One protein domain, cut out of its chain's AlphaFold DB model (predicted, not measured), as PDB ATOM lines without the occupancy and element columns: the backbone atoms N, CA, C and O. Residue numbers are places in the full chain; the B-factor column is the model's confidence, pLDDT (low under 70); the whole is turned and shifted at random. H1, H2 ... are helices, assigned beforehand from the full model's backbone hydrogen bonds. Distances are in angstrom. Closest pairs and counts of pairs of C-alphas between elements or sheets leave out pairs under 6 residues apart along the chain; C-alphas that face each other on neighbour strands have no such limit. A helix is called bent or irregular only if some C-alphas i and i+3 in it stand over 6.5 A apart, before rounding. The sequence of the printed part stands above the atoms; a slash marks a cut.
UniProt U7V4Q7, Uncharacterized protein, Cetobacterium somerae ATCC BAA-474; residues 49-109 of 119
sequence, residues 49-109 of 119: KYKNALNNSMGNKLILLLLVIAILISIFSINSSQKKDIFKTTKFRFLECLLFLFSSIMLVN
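Overview. This is residues 49 to 109 of the 119 residues of an uncharacterized protein of Cetobacterium somerae ATCC BAA-474 (UniProt U7V4Q7). The model is an open, angular chain of helices with no packed core: the long helix H2 makes one arm, the small helix H1 turns off at a corner at its first end, the short helix H3 carries the line onward past its other end, and H4 folds back from there as a separate second arm. H4 stays clear of H2, which leaves the space between the two arms empty. The printed part has 61 residues with four named helices, H1, H2, H3 and H4 in that order along the chain, and no named strand; the class is all helix. The whole is extended, with a radius of gyration of the C-alphas of 17.7 A, and elongated, with spans of 51 by 30 by 18 A.

Along the chain. H2, the longest helix, takes residues 58 to 76 and measures 27.4 A from first to last C-alpha, from C-alpha 58 at (-33.441, 10.117, -22.202) to C-alpha 76 at (-39.662, 36.484, -18.254). Before it comes H1, residues 49 to 55, 10.0 A long. After it comes H3, residues 80 to 85, 9.4 A long; its y rises from 42.894 at C-alpha 80 to 52.056 at C-alpha 85. H4, residues 91 to 107, is 24.8 A long and ends with C-alpha 107 at (-20.920, 33.742, -36.335); its y falls from 47.301 at C-alpha 91 to 33.742 at C-alpha 107. No helix is bent or irregular.

Arrangement. H2 and H1 touch only at the corner by their link, where H2 takes part with residues 60 to 61 alone. The closest C-alphas there are those of Leu 54 and Asn 60, 5.1 A apart. The lines of H1 and H2 stand at 81 degrees, about perpendicular. H2 and H3 are apart, and so are H3 and H4. H4 is also apart from H2 and from H1, and H1 is apart from H3. In H1, H2 and H4 every O i to N i+4 pair is within hydrogen-bond range; in H3 1 of 2 is, beside 3 of 3 O i to N i+3 pairs.

Size, cuts and confidence. The two C-alphas farthest apart are those of Lys 49 and Thr 89, at 51.7 A, and the first and last printed C-alphas, those of Lys 49 and Asn 109, are 39.8 A apart. Residues 65 to 109 stand free, of which 65 to 76 belong to H2, 80 to 85 to H3 and 91 to 107 to H4. The links H1 to H2, H2 to H3 and H3 to H4 are tight, with 2, 3 and 5 residues between the helices. The printed part has no cut. The mean pLDDT of the printed part is 81.8; it is under 70 at residues 49 to 59.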
ATOM      1  N   LYS A  49     -48.460   8.325 -29.273       64.56
ATOM      2  CA  LYS A  49     -47.208   8.105 -30.008       64.56
ATOM      3  C   LYS A  49     -46.082   9.047 -29.561       64.56
ATOM      4  O   LYS A  49     -44.967   8.585 -29.359       64.56
ATOM      5  N   TYR A  50     -46.366  10.333 -29.360       65.12
ATOM      6  CA  TYR A  50     -45.395  11.309 -28.849       65.12
ATOM      7  C   TYR A  50     -45.042  11.044 -27.379       65.12
ATOM      8  O   TYR A  50     -43.877  11.126 -27.003       65.12
ATOM      9  N   LYS A  51     -46.014  10.627 -26.557       65.94
ATOM     10  CA  LYS A  51     -45.767  10.208 -25.166       65.94
ATOM     11  C   LYS A  51     -44.841   8.986 -25.092       65.94
ATOM     12  O   LYS A  51     -43.905   8.972 -24.299       65.94
ATOM     13  N   ASN A  52     -45.049   8.000 -25.963       67.69
ATOM     14  CA  ASN A  52     -44.183   6.821 -26.048       67.69
ATOM     15  C   ASN A  52     -42.799   7.162 -26.631       67.69
ATOM     16  O   ASN A  52     -41.792   6.643 -26.157       67.69
ATOM     17  N   ALA A  53     -42.725   8.084 -27.596       65.44
ATOM     18  CA  ALA A  53     -41.457   8.575 -28.141       65.44
ATOM     19  C   ALA A  53     -40.622   9.354 -27.107       65.44
ATOM     20  O   ALA A  53     -39.396   9.285 -27.136       65.44
ATOM     21  N   LEU A  54     -41.264  10.069 -26.176       63.50
ATOM     22  CA  LEU A  54     -40.592  10.743 -25.058       63.50
ATOM     23  C   LEU A  54     -40.049   9.767 -24.005       63.50
ATOM     24  O   LEU A  54     -39.019  10.048 -23.399       63.50
ATOM     25  N   ASN A  55     -40.727   8.637 -23.781       64.81
ATOM     26  CA  ASN A  55     -40.332   7.657 -22.763       64.81
ATOM     27  C   ASN A  55     -39.144   6.781 -23.187       64.81
ATOM     28  O   ASN A  55     -38.403   6.318 -22.324       64.81
ATOM     29  N   ASN A  56     -38.947   6.559 -24.489       65.31
ATOM     30  CA  ASN A  56     -37.960   5.593 -24.981       65.31
ATOM     31  C   ASN A  56     -36.531   6.144 -25.107       65.31
ATOM     32  O   ASN A  56     -35.603   5.362 -25.304       65.31
ATOM     33  N   SER A  57     -36.313   7.458 -24.992       67.38
ATOM     34  CA  SER A  57     -34.962   8.024 -25.022       67.38
ATOM     35  C   SER A  57     -34.808   9.168 -24.022       67.38
ATOM     36  O   SER A  57     -35.557  10.146 -24.020       67.38
ATOM     37  N   MET A  58     -33.780   9.071 -23.175       61.47
ATOM     38  CA  MET A  58     -33.441  10.117 -22.202       61.47
ATOM     39  C   MET A  58     -33.215  11.480 -22.887       61.47
ATOM     40  O   MET A  58     -33.565  12.523 -22.335       61.47
ATOM     41  N   GLY A  59     -32.717  11.468 -24.131       68.94
ATOM     42  CA  GLY A  59     -32.544  12.661 -24.961       68.94
ATOM     43  C   GLY A  59     -33.849  13.409 -25.245       68.94
ATOM     44  O   GLY A  59     -33.877  14.632 -25.136       68.94
ATOM     45  N   ASN A  60     -34.955  12.710 -25.513       72.00
ATOM     46  CA  ASN A  60     -36.232  13.360 -25.827       72.00
ATOM     47  C   ASN A  60     -36.842  14.055 -24.602       72.00
ATOM     48  O   ASN A  60     -37.396  15.151 -24.719       72.00
ATOM     49  N   LYS A  61     -36.679  13.469 -23.410       76.06
ATOM     50  CA  LYS A  61     -37.100  14.096 -22.149       76.06
ATOM     51  C   LYS A  61     -36.281  15.352 -21.835       76.06
ATOM     52  O   LYS A  61     -36.854  16.358 -21.420       76.06
ATOM     53  N   LEU A  62     -34.967  15.315 -22.071       81.19
ATOM     54  CA  LEU A  62     -34.086  16.475 -21.899       81.19
ATOM     55  C   LEU A  62     -34.421  17.601 -22.880       81.19
ATOM     56  O   LEU A  62     -34.499  18.753 -22.469       81.19
ATOM     57  N   ILE A  63     -34.682  17.278 -24.150       83.62
ATOM     58  CA  ILE A  63     -35.079  18.266 -25.166       83.62
ATOM     59  C   ILE A  63     -36.398  18.942 -24.782       83.62
ATOM     60  O   ILE A  63     -36.509  20.165 -24.866       83.62
ATOM     61  N   LEU A  64     -37.387  18.173 -24.320       82.62
ATOM     62  CA  LEU A  64     -38.661  18.738 -23.881       82.62
ATOM     63  C   LEU A  64     -38.487  19.631 -22.645       82.62
ATOM     64  O   LEU A  64     -39.068  20.712 -22.583       82.62
ATOM     65  N   LEU A  65     -37.649  19.226 -21.689       85.81
ATOM     66  CA  LEU A  65     -37.327  20.041 -20.518       85.81
ATOM     67  C   LEU A  65     -36.611  21.345 -20.909       85.81
ATOM     68  O   LEU A  65     -36.985  22.411 -20.426       85.81
ATOM     69  N   LEU A  66     -35.650  21.283 -21.835       87.44
ATOM     70  CA  LEU A  66     -34.977  22.463 -22.387       87.44
ATOM     71  C   LEU A  66     -35.959  23.398 -23.101       87.44
ATOM     72  O   LEU A  66     -35.864  24.610 -22.930       87.44
ATOM     73  N   LEU A  67     -36.925  22.857 -23.850       87.19
ATOM     74  CA  LEU A  67     -37.981  23.645 -24.495       87.19
ATOM     75  C   LEU A  67     -38.855  24.374 -23.473       87.19
ATOM     76  O   LEU A  67     -39.109  25.566 -23.628       87.19
ATOM     77  N   VAL A  68     -39.286  23.688 -22.415       88.81
ATOM     78  CA  VAL A  68     -40.090  24.306 -21.349       88.81
ATOM     79  C   VAL A  68     -39.306  25.423 -20.661       88.81
ATOM     80  O   VAL A  68     -39.833  26.517 -20.468       88.81
ATOM     81  N   ILE A  69     -38.032  25.184 -20.350       91.44
ATOM     82  CA  ILE A  69     -37.152  26.200 -19.764       91.44
ATOM     83  C   ILE A  69     -36.977  27.385 -20.722       91.44
ATOM     84  O   ILE A  69     -37.068  28.530 -20.287       91.44
ATOM     85  N   ALA A  70     -36.789  27.140 -22.019       89.44
ATOM     86  CA  ALA A  70     -36.658  28.197 -23.019       89.44
ATOM     87  C   ALA A  70     -37.926  29.058 -23.128       89.44
ATOM     88  O   ALA A  70     -37.817  30.277 -23.246       89.44
ATOM     89  N   ILE A  71     -39.115  28.450 -23.039       89.50
ATOM     90  CA  ILE A  71     -40.398  29.172 -23.020       89.50
ATOM     91  C   ILE A  71     -40.520  30.028 -21.754       89.50
ATOM     92  O   ILE A  71     -40.926  31.184 -21.823       89.50
ATOM     93  N   LEU A  72     -40.141  29.494 -20.594       90.94
ATOM     94  CA  LEU A  72     -40.158  30.272 -19.354       90.94
ATOM     95  C   LEU A  72     -39.193  31.459 -19.442       90.94
ATOM     96  O   LEU A  72     -39.578  32.591 -19.154       90.94
ATOM     97  N   ILE A  73     -37.962  31.228 -19.903       89.62
ATOM     98  CA  ILE A  73     -36.969  32.292 -20.091       89.62
ATOM     99  C   ILE A  73     -37.484  33.341 -21.078       89.62
ATOM    100  O   ILE A  73     -37.312  34.526 -20.821       89.62
ATOM    101  N   SER A  74     -38.126  32.947 -22.180       85.75
ATOM    102  CA  SER A  74     -38.604  33.906 -23.178       85.75
ATOM    103  C   SER A  74     -39.742  34.789 -22.662       85.75
ATOM    104  O   SER A  74     -39.792  35.961 -23.021       85.75
ATOM    105  N   ILE A  75     -40.609  34.266 -21.790       86.69
ATOM    106  CA  ILE A  75     -41.702  35.035 -21.179       86.69
ATOM    107  C   ILE A  75     -41.169  36.032 -20.143       86.69
ATOM    108  O   ILE A  75     -41.638  37.168 -20.086       86.69
ATOM    109  N   PHE A  76     -40.194  35.628 -19.323       86.44
ATOM    110  CA  PHE A  76     -39.662  36.484 -18.254       86.44
ATOM    111  C   PHE A  76     -38.515  37.399 -18.704       86.44
ATOM    112  O   PHE A  76     -38.221  38.395 -18.040       86.44
ATOM    113  N   SER A  77     -37.841  37.081 -19.808       83.69
ATOM    114  CA  SER A  77     -36.713  37.869 -20.295       83.69
ATOM    115  C   SER A  77     -37.193  39.104 -21.051       83.69
ATOM    116  O   SER A  77     -37.920  39.023 -22.035       83.69
ATOM    117  N   ILE A  78     -36.688  40.263 -20.632       82.75
ATOM    118  CA  ILE A  78     -36.900  41.534 -21.327       82.75
ATOM    119  C   ILE A  78     -36.282  41.446 -22.722       82.75
ATOM    120  O   ILE A  78     -35.139  40.992 -22.880       82.75
ATOM    121  N   ASN A  79     -37.032  41.909 -23.721       82.38
ATOM    122  CA  ASN A  79     -36.602  41.872 -25.110       82.38
ATOM    123  C   ASN A  79     -35.303  42.677 -25.307       82.38
ATOM    124  O   ASN A  79     -35.076  43.700 -24.653       82.38
ATOM    125  N   SER A  80     -34.441  42.233 -26.221       80.19
ATOM    126  CA  SER A  80     -33.162  42.894 -26.504       80.19
ATOM    127  C   SER A  80     -33.354  44.337 -26.979       80.19
ATOM    128  O   SER A  80     -32.580  45.213 -26.594       80.19
ATOM    129  N   SER A  81     -34.425  44.606 -27.731       81.25
ATOM    130  CA  SER A  81     -34.813  45.957 -28.148       81.25
ATOM    131  C   SER A  81     -35.108  46.865 -26.953       81.25
ATOM    132  O   SER A  81     -34.557  47.954 -26.863       81.25
ATOM    133  N   GLN A  82     -35.879  46.383 -25.978       83.12
ATOM    134  CA  GLN A  82     -36.211  47.136 -24.764       83.12
ATOM    135  C   GLN A  82     -34.976  47.392 -23.883       83.12
ATOM    136  O   GLN A  82     -34.872  48.434 -23.237       83.12
ATOM    137  N   LYS A  83     -34.000  46.471 -23.866       81.62
ATOM    138  CA  LYS A  83     -32.743  46.657 -23.117       81.62
ATOM    139  C   LYS A  83     -31.871  47.789 -23.674       81.62
ATOM    140  O   LYS A  83     -31.118  48.382 -22.901       81.62
ATOM    141  N   LYS A  84     -31.972  48.099 -24.973       81.88
ATOM    142  CA  LYS A  84     -31.239  49.206 -25.610       81.88
ATOM    143  C   LYS A  84     -31.687  50.564 -25.067       81.88
ATOM    144  O   LYS A  84     -30.842  51.405 -24.779       81.88
ATOM    145  N   ASP A  85     -32.988  50.755 -24.883       81.12
ATOM    146  CA  ASP A  85     -33.545  52.056 -24.491       81.12
ATOM    147  C   ASP A  85     -33.200  52.423 -23.037       81.12
ATOM    148  O   ASP A  85     -33.045  53.591 -22.695       81.12
ATOM    149  N   ILE A  86     -33.000  51.416 -22.179       82.69
ATOM    150  CA  ILE A  86     -32.643  51.576 -20.756       82.69
ATOM    151  C   ILE A  86     -31.124  51.386 -20.555       82.69
ATOM    152  O   ILE A  86     -30.641  51.079 -19.453       82.69
ATOM    153  N   PHE A  87     -30.331  51.509 -21.622       79.06
ATOM    154  CA  PHE A  87     -28.895  51.282 -21.550       79.06
ATOM    155  C   PHE A  87     -28.207  52.338 -20.667       79.06
ATOM    156  O   PHE A  87     -28.505  53.525 -20.691       79.06
ATOM    157  N   LYS A  88     -27.285  51.863 -19.834       82.50
ATOM    158  CA  LYS A  88     -26.501  52.623 -18.852       82.50
ATOM    159  C   LYS A  88     -25.145  51.948 -18.784       82.50
ATOM    160  O   LYS A  88     -25.089  50.718 -18.743       82.50
ATOM    161  N   THR A  89     -24.079  52.730 -18.752       77.00
ATOM    162  CA  THR A  89     -22.701  52.235 -18.750       77.00
ATOM    163  C   THR A  89     -22.323  51.722 -17.360       77.00
ATOM    164  O   THR A  89     -21.815  52.463 -16.521       77.00
ATOM    165  N   THR A  90     -22.597  50.445 -17.095       87.38
ATOM    166  CA  THR A  90     -22.134  49.729 -15.896       87.38
ATOM    167  C   THR A  90     -21.104  48.668 -16.282       87.38
ATOM    168  O   THR A  90     -21.134  48.143 -17.395       87.38
ATOM    169  N   LYS A  91     -20.199  48.312 -15.357       84.00
ATOM    170  CA  LYS A  91     -19.147  47.301 -15.603       84.00
ATOM    171  C   LYS A  91     -19.719  45.945 -16.051       84.00
ATOM    172  O   LYS A  91     -19.144  45.297 -16.916       84.00
ATOM    173  N   PHE A  92     -20.883  45.550 -15.525       85.12
ATOM    174  CA  PHE A  92     -21.575  44.319 -15.925       85.12
ATOM    175  C   PHE A  92     -22.083  44.362 -17.369       85.12
ATOM    176  O   PHE A  92     -21.836  43.434 -18.130       85.12
ATOM    177  N   ARG A  93     -22.722  45.461 -17.786       84.56
ATOM    178  CA  ARG A  93     -23.215  45.617 -19.166       84.56
ATOM    179  C   ARG A  93     -22.081  45.699 -20.181       84.56
ATOM    180  O   ARG A  93     -22.232  45.245 -21.308       84.56
ATOM    181  N   PHE A  94     -20.931  46.232 -19.776       87.56
ATOM    182  CA  PHE A  94     -19.727  46.207 -20.602       87.56
ATOM    183  C   PHE A  94     -19.255  44.772 -20.887       87.56
ATOM    184  O   PHE A  94     -18.965  44.443 -22.036       87.56
ATOM    185  N   LEU A  95     -19.248  43.898 -19.873       89.50
ATOM    186  CA  LEU A  95     -18.935  42.475 -20.051       89.50
ATOM    187  C   LEU A  95     -19.966  41.763 -20.941       89.50
ATOM    188  O   LEU A  95     -19.577  41.004 -21.825       89.50
ATOM    189  N   GLU A  96     -21.262  42.039 -20.765       87.38
ATOM    190  CA  GLU A  96     -22.317  41.510 -21.648       87.38
ATOM    191  C   GLU A  96     -22.102  41.934 -23.112       87.38
ATOM    192  O   GLU A  96     -22.169  41.103 -24.017       87.38
ATOM    193  N   CYS A  97     -21.780  43.209 -23.356       87.06
ATOM    194  CA  CYS A  97     -21.468  43.709 -24.694       87.06
ATOM    195  C   CYS A  97     -20.231  43.034 -25.300       87.06
ATOM    196  O   CYS A  97     -20.255  42.698 -26.483       87.06
ATOM    197  N   LEU A  98     -19.177  42.801 -24.509       92.62
ATOM    198  CA  LEU A  98     -17.999  42.059 -24.968       92.62
ATOM    199  C   LEU A  98     -18.365  40.632 -25.383       92.62
ATOM    200  O   LEU A  98     -17.968  40.197 -26.462       92.62
ATOM    201  N   LEU A  99     -19.160  39.923 -24.577       90.62
ATOM    202  CA  LEU A  99     -19.624  38.574 -24.912       90.62
ATOM    203  C   LEU A  99     -20.427  38.555 -26.218       90.62
ATOM    204  O   LEU A  99     -20.179  37.703 -27.074       90.62
ATOM    205  N   PHE A 100     -21.341  39.511 -26.413       89.81
ATOM    206  CA  PHE A 100     -22.078  39.623 -27.672       89.81
ATOM    207  C   PHE A 100     -21.154  39.901 -28.854       89.81
ATOM    208  O   PHE A 100     -21.287  39.245 -29.888       89.81
ATOM    209  N   LEU A 101     -20.180  40.796 -28.694       91.50
ATOM    210  CA  LEU A 101     -19.214  41.115 -29.738       91.50
ATOM    211  C   LEU A 101     -18.412  39.869 -30.141       91.50
ATOM    212  O   LEU A 101     -18.402  39.518 -31.322       91.50
ATOM    213  N   PHE A 102     -17.832  39.143 -29.183       93.44
ATOM    214  CA  PHE A 102     -17.109  37.897 -29.466       93.44
ATOM    215  C   PHE A 102     -18.000  36.852 -30.142       93.44
ATOM    216  O   PHE A 102     -17.603  36.267 -31.150       93.44
ATOM    217  N   SER A 103     -19.227  36.660 -29.644       88.00
ATOM    218  CA  SER A 103     -20.169  35.711 -30.248       88.00
ATOM    219  C   SER A 103     -20.514  36.080 -31.694       88.00
ATOM    220  O   SER A 103     -20.602  35.199 -32.550       88.00
ATOM    221  N   SER A 104     -20.637  37.378 -31.990       86.50
ATOM    222  CA  SER A 104     -20.957  37.863 -33.329       86.50
ATOM    223  C   SER A 104     -19.827  37.568 -34.314       86.50
ATOM    224  O   SER A 104     -20.095  36.990 -35.361       86.50
ATOM    225  N   ILE A 105     -18.568  37.836 -33.942       91.25
ATOM    226  CA  ILE A 105     -17.382  37.552 -34.767       91.25
ATOM    227  C   ILE A 105     -17.296  36.063 -35.114       91.25
ATOM    228  O   ILE A 105     -17.042  35.715 -36.265       91.25
ATOM    229  N   MET A 106     -17.573  35.173 -34.154       87.62
ATOM    230  CA  MET A 106     -17.576  33.725 -34.408       87.62
ATOM    231  C   MET A 106     -18.671  33.289 -35.395       87.62
ATOM    232  O   MET A 106     -18.525  32.270 -36.071       87.62
ATOM    233  N   LEU A 107     -19.772  34.039 -35.477       83.81
ATOM    234  CA  LEU A 107     -20.920  33.742 -36.335       83.81
ATOM    235  C   LEU A 107     -20.829  34.388 -37.728       83.81
ATOM    236  O   LEU A 107     -21.547  33.940 -38.619       83.81
ATOM    237  N   VAL A 108     -19.942  35.372 -37.944       83.75
ATOM    238  CA  VAL A 108     -19.782  36.083 -39.234       83.75
ATOM    239  C   VAL A 108     -19.500  35.129 -40.396       83.75
ATOM    240  O   VAL A 108     -19.998  35.340 -41.495       83.75
ATOM    241  N   ASN A 109     -18.740  34.055 -40.164       82.25
ATOM    242  CA  ASN A 109     -18.355  33.127 -41.230       82.25
ATOM    243  C   ASN A 109     -19.466  32.132 -41.626       82.25
ATOM    244  O   ASN A 109     -19.239  31.223 -42.423       82.25
TER     245      ASN A 109